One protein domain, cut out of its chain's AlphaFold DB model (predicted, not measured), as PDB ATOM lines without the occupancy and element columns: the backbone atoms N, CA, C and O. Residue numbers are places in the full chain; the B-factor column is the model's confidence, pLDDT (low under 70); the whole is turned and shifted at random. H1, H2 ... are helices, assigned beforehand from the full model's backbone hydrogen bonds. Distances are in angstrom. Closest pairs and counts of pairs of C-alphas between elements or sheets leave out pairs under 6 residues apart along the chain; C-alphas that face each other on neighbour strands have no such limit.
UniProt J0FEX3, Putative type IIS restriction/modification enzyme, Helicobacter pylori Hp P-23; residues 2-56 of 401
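Overview. This is residues 2 to 56 of the 401 residues of the protein "Putative type IIS restriction/modification enzyme" of Helicobacter pylori Hp P-23 (UniProt J0FEX3). There is little regular structure here: one helix, H2, with the short H1 near its later part and loops about them, while residues 2 to 18 trail off as a long arm without a named element. This arm makes much of the length. The printed part has 55 residues, with two named helices, H1 then H2, and no named strand; the class is all helix, with only 14 residues in named elements. It is loose, with a radius of gyration of the C-alphas of 14.3 A, and elongated, spanning 41 by 24 by 15 A.

Arrangement. H2, residues 44 to 53, and H1, residues 29 to 32, only just touch, with 3 pairs of C-alphas within 8 A; the closest C-alphas, of Leu 30 and Phe 51, are 6.1 A apart. Residues 21 to 22 pair antiparallel with residues 42 to 43. In H2 every O i to N i+4 pair is within hydrogen-bond range; H1 is too short for such a pair.

Along the chain. H2 measures 14.3 A from C-alpha 44 at (-74.530, -35.647, 20.085) to C-alpha 53 at (-65.578, -27.476, 27.594). H1 measures 5.4 A and begins at C-alpha 29, (-74.402, -22.663, 28.683).

Size, cuts and confidence. The C-alphas of Ser 9 and Glu 34 are farthest apart, 41.3 A. The printed part has no cut, and the link from H1 to H2, 11 residues, is long. The pLDDT is under 70 at residues 2 to 4, 13 to 18 and 39.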
ATOM      1  N   PHE A   2     -63.455 -52.347  31.831       42.06
ATOM      2  CA  PHE A   2     -64.864 -52.531  32.194       42.06
ATOM      3  C   PHE A   2     -65.439 -53.734  31.441       42.06
ATOM      4  O   PHE A   2     -65.184 -53.879  30.245       42.06
ATOM      5  N   ASP A   3     -66.191 -54.590  32.132       54.91
ATOM      6  CA  ASP A   3     -66.932 -55.668  31.481       54.91
ATOM      7  C   ASP A   3     -67.892 -55.076  30.448       54.91
ATOM      8  O   ASP A   3     -68.548 -54.062  30.712       54.91
ATOM      9  N   LYS A   4     -67.999 -55.721  29.277       60.47
ATOM     10  CA  LYS A   4     -68.989 -55.326  28.272       60.47
ATOM     11  C   LYS A   4     -70.365 -55.325  28.919       60.47
ATOM     12  O   LYS A   4     -70.851 -56.353  29.396       60.47
ATOM     13  N   THR A   5     -71.021 -54.176  28.881       75.62
ATOM     14  CA  THR A   5     -72.388 -54.054  29.368       75.62
ATOM     15  C   THR A   5     -73.317 -54.980  28.566       75.62
ATOM     16  O   THR A   5     -73.024 -55.349  27.418       75.62
ATOM     17  N   PRO A   6     -74.489 -55.352  29.114       78.62
ATOM     18  CA  PRO A   6     -75.489 -56.121  28.374       78.62
ATOM     19  C   PRO A   6     -75.922 -55.462  27.054       78.62
ATOM     20  O   PRO A   6     -76.383 -56.154  26.148       78.62
ATOM     21  N   LEU A   7     -75.784 -54.135  26.942       73.81
ATOM     22  CA  LEU A   7     -76.063 -53.370  25.727       73.81
ATOM     23  C   LEU A   7     -74.942 -53.526  24.692       73.81
ATOM     24  O   LEU A   7     -75.219 -53.860  23.541       73.81
ATOM     25  N   GLU A   8     -73.682 -53.378  25.098       74.25
ATOM     26  CA  GLU A   8     -72.527 -53.582  24.211       74.25
ATOM     27  C   GLU A   8     -72.434 -55.029  23.716       74.25
ATOM     28  O   GLU A   8     -72.100 -55.275  22.558       74.25
ATOM     29  N   SER A   9     -72.811 -55.997  24.557       77.88
ATOM     30  CA  SER A   9     -72.902 -57.417  24.180       77.88
ATOM     31  C   SER A   9     -73.971 -57.697  23.117       77.88
ATOM     32  O   SER A   9     -73.895 -58.708  22.423       77.88
ATOM     33  N   LYS A  10     -74.951 -56.800  22.959       81.50
ATOM     34  CA  LYS A  10     -75.983 -56.849  21.910       81.50
ATOM     35  C   LYS A  10     -75.608 -56.036  20.663       81.50
ATOM     36  O   LYS A  10     -76.447 -55.848  19.788       81.50
ATOM     37  N   GLY A  11     -74.365 -55.553  20.569       71.94
ATOM     38  CA  GLY A  11     -73.881 -54.762  19.436       71.94
ATOM     39  C   GLY A  11     -74.158 -53.261  19.546       71.94
ATOM     40  O   GLY A  11     -73.924 -52.539  18.583       71.94
ATOM     41  N   HIS A  12     -74.615 -52.761  20.698       71.88
ATOM     42  CA  HIS A  12     -74.755 -51.321  20.948       71.88
ATOM     43  C   HIS A  12     -73.454 -50.743  21.518       71.88
ATOM     44  O   HIS A  12     -73.396 -50.320  22.670       71.88
ATOM     45  N   GLU A  13     -72.380 -50.781  20.731       67.94
ATOM     46  CA  GLU A  13     -71.101 -50.181  21.122       67.94
ATOM     47  C   GLU A  13     -71.127 -48.660  20.904       67.94
ATOM     48  O   GLU A  13     -71.735 -48.188  19.944       67.94
ATOM     49  N   ILE A  14     -70.427 -47.881  21.740       66.94
ATOM     50  CA  ILE A  14     -70.370 -46.406  21.615       66.94
ATOM     51  C   ILE A  14     -69.934 -45.973  20.206       66.94
ATOM     52  O   ILE A  14     -70.472 -45.019  19.656       66.94
ATOM     53  N   LYS A  15     -69.014 -46.721  19.581       64.88
ATOM     54  CA  LYS A  15     -68.538 -46.473  18.207       64.88
ATOM     55  C   LYS A  15     -69.621 -46.629  17.124       64.88
ATOM     56  O   LYS A  15     -69.406 -46.206  15.996       64.88
ATOM     57  N   LEU A  16     -70.732 -47.291  17.456       64.38
ATOM     58  CA  LEU A  16     -71.876 -47.563  16.581       64.38
ATOM     59  C   LEU A  16     -73.070 -46.650  16.891       64.38
ATOM     60  O   LEU A  16     -74.106 -46.767  16.240       64.38
ATOM     61  N   LEU A  17     -72.958 -45.766  17.890       66.81
ATOM     62  CA  LEU A  17     -73.996 -44.781  18.164       66.81
ATOM     63  C   LEU A  17     -74.076 -43.807  16.988       66.81
ATOM     64  O   LEU A  17     -73.133 -43.064  16.716       66.81
ATOM     65  N   ASP A  18     -75.228 -43.797  16.319       65.38
ATOM     66  CA  ASP A  18     -75.561 -42.770  15.339       65.38
ATOM     67  C   ASP A  18     -75.454 -41.406  16.022       65.38
ATOM     68  O   ASP A  18     -76.176 -41.113  16.981       65.38
ATOM     69  N   ASN A  19     -74.537 -40.572  15.532       71.50
ATOM     70  CA  ASN A  19     -74.242 -39.251  16.075       71.50
ATOM     71  C   ASN A  19     -75.345 -38.259  15.664       71.50
ATOM     72  O   ASN A  19     -75.105 -37.290  14.939       71.50
ATOM     73  N   LYS A  20     -76.589 -38.561  16.063       78.69
ATOM     74  CA  LYS A  20     -77.775 -37.773  15.731       78.69
ATOM     75  C   LYS A  20     -77.535 -36.334  16.149       78.69
ATOM     76  O   LYS A  20     -77.056 -36.066  17.251       78.69
ATOM     77  N   LYS A  21     -77.877 -35.419  15.248       83.19
ATOM     78  CA  LYS A  21     -77.799 -33.999  15.547       83.19
ATOM     79  C   LYS A  21     -78.868 -33.650  16.578       83.19
ATOM     80  O   LYS A  21     -80.033 -34.004  16.407       83.19
ATOM     81  N   LEU A  22     -78.450 -32.988  17.643       85.56
ATOM     82  CA  LEU A  22     -79.290 -32.471  18.704       85.56
ATOM     83  C   LEU A  22     -79.343 -30.955  18.592       85.56
ATOM     84  O   LEU A  22     -78.315 -30.287  18.474       85.56
ATOM     85  N   GLU A  23     -80.555 -30.417  18.650       87.94
ATOM     86  CA  GLU A  23     -80.751 -28.984  18.811       87.94
ATOM     87  C   GLU A  23     -80.137 -28.524  20.132       87.94
ATOM     88  O   GLU A  23     -80.271 -29.183  21.171       87.94
ATOM     89  N   ILE A  24     -79.456 -27.378  20.098       86.25
ATOM     90  CA  ILE A  24     -78.872 -26.814  21.307       86.25
ATOM     91  C   ILE A  24     -80.004 -26.384  22.234       86.25
ATOM     92  O   ILE A  24     -80.814 -25.527  21.889       86.25
ATOM     93  N   TYR A  25     -80.043 -26.953  23.441       88.25
ATOM     94  CA  TYR A  25     -81.059 -26.589  24.421       88.25
ATOM     95  C   TYR A  25     -81.014 -25.083  24.705       88.25
ATOM     96  O   TYR A  25     -79.960 -24.535  25.027       88.25
ATOM     97  N   LYS A  26     -82.170 -24.417  24.635       86.75
ATOM     98  CA  LYS A  26     -82.286 -22.952  24.739       86.75
ATOM     99  C   LYS A  26     -81.645 -22.338  25.991       86.75
ATOM    100  O   LYS A  26     -81.136 -21.228  25.925       86.75
ATOM    101  N   ASN A  27     -81.634 -23.064  27.113       87.56
ATOM    102  CA  ASN A  27     -81.023 -22.599  28.366       87.56
ATOM    103  C   ASN A  27     -79.620 -23.190  28.603       87.56
ATOM    104  O   ASN A  27     -79.096 -23.104  29.713       87.56
ATOM    105  N   SER A  28     -79.026 -23.837  27.599       87.38
ATOM    106  CA  SER A  28     -77.674 -24.384  27.686       87.38
ATOM    107  C   SER A  28     -76.648 -23.266  27.864       87.38
ATOM    108  O   SER A  28     -76.798 -22.173  27.318       87.38
ATOM    109  N   VAL A  29     -75.561 -23.563  28.577       87.94
ATOM    110  CA  VAL A  29     -74.402 -22.663  28.683       87.94
ATOM    111  C   VAL A  29     -73.804 -22.339  27.309       87.94
ATOM    112  O   VAL A  29     -73.324 -21.230  27.106       87.94
ATOM    113  N   LEU A  30     -73.942 -23.249  26.337       87.25
ATOM    114  CA  LEU A  30     -73.522 -23.042  24.948       87.25
ATOM    115  C   LEU A  30     -74.153 -21.786  24.340       87.25
ATOM    116  O   LEU A  30     -73.452 -20.980  23.744       87.25
ATOM    117  N   LYS A  31     -75.445 -21.536  24.582       85.94
ATOM    118  CA  LYS A  31     -76.136 -20.350  24.048       85.94
ATOM    119  C   LYS A  31     -75.624 -19.023  24.597       85.94
ATOM    120  O   LYS A  31     -75.902 -17.982  24.009       85.94
ATOM    121  N   LYS A  32     -74.890 -19.044  25.709       84.94
ATOM    122  CA  LYS A  32     -74.305 -17.848  26.322       84.94
ATOM    123  C   LYS A  32     -72.920 -17.514  25.762       84.94
ATOM    124  O   LYS A  32     -72.421 -16.433  26.045       84.94
ATOM    125  N   HIS A  33     -72.304 -18.418  25.000       82.19
ATOM    126  CA  HIS A  33     -70.951 -18.264  24.471       82.19
ATOM    127  C   HIS A  33     -70.989 -17.893  22.984       82.19
ATOM    128  O   HIS A  33     -71.716 -18.526  22.222       82.19
ATOM    129  N   GLU A  34     -70.209 -16.888  22.573       80.38
ATOM    130  CA  GLU A  34     -70.256 -16.271  21.231       80.38
ATOM    131  C   GLU A  34     -70.136 -17.291  20.087       80.38
ATOM    132  O   GLU A  34     -70.941 -17.276  19.156       80.38
ATOM    133  N   ASP A  35     -69.225 -18.257  20.223       78.50
ATOM    134  CA  ASP A  35     -68.981 -19.306  19.220       78.50
ATOM    135  C   ASP A  35     -70.169 -20.260  18.975       78.50
ATOM    136  O   ASP A  35     -70.233 -20.909  17.931       78.50
ATOM    137  N   TYR A  36     -71.121 -20.356  19.912       78.00
ATOM    138  CA  TYR A  36     -72.206 -21.352  19.892       78.00
ATOM    139  C   TYR A  36     -73.611 -20.726  19.909       78.00
ATOM    140  O   TYR A  36     -74.607 -21.410  20.161       78.00
ATOM    141  N   GLN A  37     -73.721 -19.423  19.624       70.06
ATOM    142  CA  GLN A  37     -75.014 -18.725  19.598       70.06
ATOM    143  C   GLN A  37     -75.914 -19.183  18.441       70.06
ATOM    144  O   GLN A  37     -77.140 -19.131  18.562       70.06
ATOM    145  N   LYS A  38     -75.331 -19.698  17.350       71.50
ATOM    146  CA  LYS A  38     -76.076 -20.218  16.192       71.50
ATOM    147  C   LYS A  38     -76.987 -21.388  16.596       71.50
ATOM    148  O   LYS A  38     -76.624 -22.225  17.420       71.50
ATOM    149  N   ASP A  39     -78.196 -21.443  16.038       68.38
ATOM    150  CA  ASP A  39     -79.187 -22.519  16.251       68.38
ATOM    151  C   ASP A  39     -78.915 -23.758  15.383       68.38
ATOM    152  O   ASP A  39     -79.836 -24.438  14.941       68.38
ATOM    153  N   GLU A  40     -77.649 -24.068  15.108       82.12
ATOM    154  CA  GLU A  40     -77.321 -25.240  14.301       82.12
ATOM    155  C   GLU A  40     -77.301 -26.503  15.177       82.12
ATOM    156  O   GLU A  40     -76.599 -26.540  16.192       82.12
ATOM    157  N   PRO A  41     -78.062 -27.554  14.812       84.69
ATOM    158  CA  PRO A  41     -78.017 -28.826  15.516       84.69
ATOM    159  C   PRO A  41     -76.616 -29.442  15.459       84.69
ATOM    160  O   PRO A  41     -76.072 -29.676  14.374       84.69
ATOM    161  N   LEU A  42     -76.059 -29.762  16.626       86.75
ATOM    162  CA  LEU A  42     -74.738 -30.371  16.757       86.75
ATOM    163  C   LEU A  42     -74.864 -31.890  16.886       86.75
ATOM    164  O   LEU A  42     -75.761 -32.360  17.587       86.75
ATOM    165  N   PRO A  43     -73.976 -32.686  16.276       88.00
ATOM    166  CA  PRO A  43     -73.894 -34.113  16.572       88.00
ATOM    167  C   PRO A  43     -73.768 -34.357  18.089       88.00
ATOM    168  O   PRO A  43     -73.033 -33.637  18.760       88.00
ATOM    169  N   LEU A  44     -74.472 -35.353  18.642       84.94
ATOM    170  CA  LEU A  44     -74.530 -35.647  20.085       84.94
ATOM    171  C   LEU A  44     -73.175 -35.558  20.812       84.94
ATOM    172  O   LEU A  44     -73.083 -34.900  21.849       84.94
ATOM    173  N   LEU A  45     -72.129 -36.210  20.295       84.50
ATOM    174  CA  LEU A  45     -70.815 -36.202  20.952       84.50
ATOM    175  C   LEU A  45     -70.173 -34.812  20.930       84.50
ATOM    176  O   LEU A  45     -69.590 -34.384  21.922       84.50
ATOM    177  N   GLU A  46     -70.315 -34.092  19.821       85.88
ATOM    178  CA  GLU A  46     -69.817 -32.725  19.691       85.88
ATOM    179  C   GLU A  46     -70.573 -31.775  20.627       85.88
ATOM    180  O   GLU A  46     -69.945 -31.000  21.346       85.88
ATOM    181  N   TYR A  47     -71.903 -31.892  20.696       87.44
ATOM    182  CA  TYR A  47     -72.727 -31.163  21.660       87.44
ATOM    183  C   TYR A  47     -72.233 -31.397  23.092       87.44
ATOM    184  O   TYR A  47     -72.027 -30.445  23.845       87.44
ATOM    185  N   PHE A  48     -72.012 -32.660  23.460       87.31
ATOM    186  CA  PHE A  48     -71.583 -33.040  24.800       87.31
ATOM    187  C   PHE A  48     -70.194 -32.487  25.148       87.31
ATOM    188  O   PHE A  48     -70.034 -31.865  26.197       87.31
ATOM    189  N   PHE A  49     -69.200 -32.644  24.270       87.00
ATOM    190  CA  PHE A  49     -67.851 -32.135  24.533       87.00
ATOM    191  C   PHE A  49     -67.782 -30.608  24.533       87.00
ATOM    192  O   PHE A  49     -67.128 -30.044  25.408       87.00
ATOM    193  N   ASN A  50     -68.486 -29.930  23.621       87.38
ATOM    194  CA  ASN A  50     -68.577 -28.469  23.635       87.38
ATOM    195  C   ASN A  50     -69.246 -27.979  24.924       87.38
ATOM    196  O   ASN A  50     -68.759 -27.039  25.548       87.38
ATOM    197  N   PHE A  51     -70.323 -28.640  25.365       89.12
ATOM    198  CA  PHE A  51     -70.985 -28.322  26.628       89.12
ATOM    199  C   PHE A  51     -70.026 -28.451  27.814       89.12
ATOM    200  O   PHE A  51     -69.918 -27.516  28.603       89.12
ATOM    201  N   LEU A  52     -69.305 -29.572  27.926       86.81
ATOM    202  CA  LEU A  52     -68.338 -29.790  29.004       86.81
ATOM    203  C   LEU A  52     -67.185 -28.781  28.962       86.81
ATOM    204  O   LEU A  52     -66.767 -28.302  30.009       86.81
ATOM    205  N   ARG A  53     -66.699 -28.413  27.771       82.75
ATOM    206  CA  ARG A  53     -65.578 -27.476  27.594       82.75
ATOM    207  C   ARG A  53     -65.859 -26.075  28.147       82.75
ATOM    208  O   ARG A  53     -64.915 -25.360  28.466       82.75
ATOM    209  N   LEU A  54     -67.130 -25.691  28.269       84.75
ATOM    210  CA  LEU A  54     -67.533 -24.413  28.861       84.75
ATOM    211  C   LEU A  54     -67.567 -24.426  30.398       84.75
ATOM    212  O   LEU A  54     -67.780 -23.377  31.002       84.75
ATOM    213  N   TYR A  55     -67.349 -25.578  31.039       81.12
ATOM    214  CA  TYR A  55     -67.203 -25.674  32.489       81.12
ATOM    215  C   TYR A  55     -65.735 -25.792  32.885       81.12
ATOM    216  O   TYR A  55     -64.948 -26.503  32.259       81.12
ATOM    217  N   LYS A  56     -65.377 -25.135  33.991       76.00
ATOM    218  CA  LYS A  56     -64.059 -25.267  34.602       76.00
ATOM    219  C   LYS A  56     -64.084 -26.380  35.649       76.00
ATOM    220  O   LYS A  56     -64.673 -26.235  36.714       76.00
TER     221      LYS A  56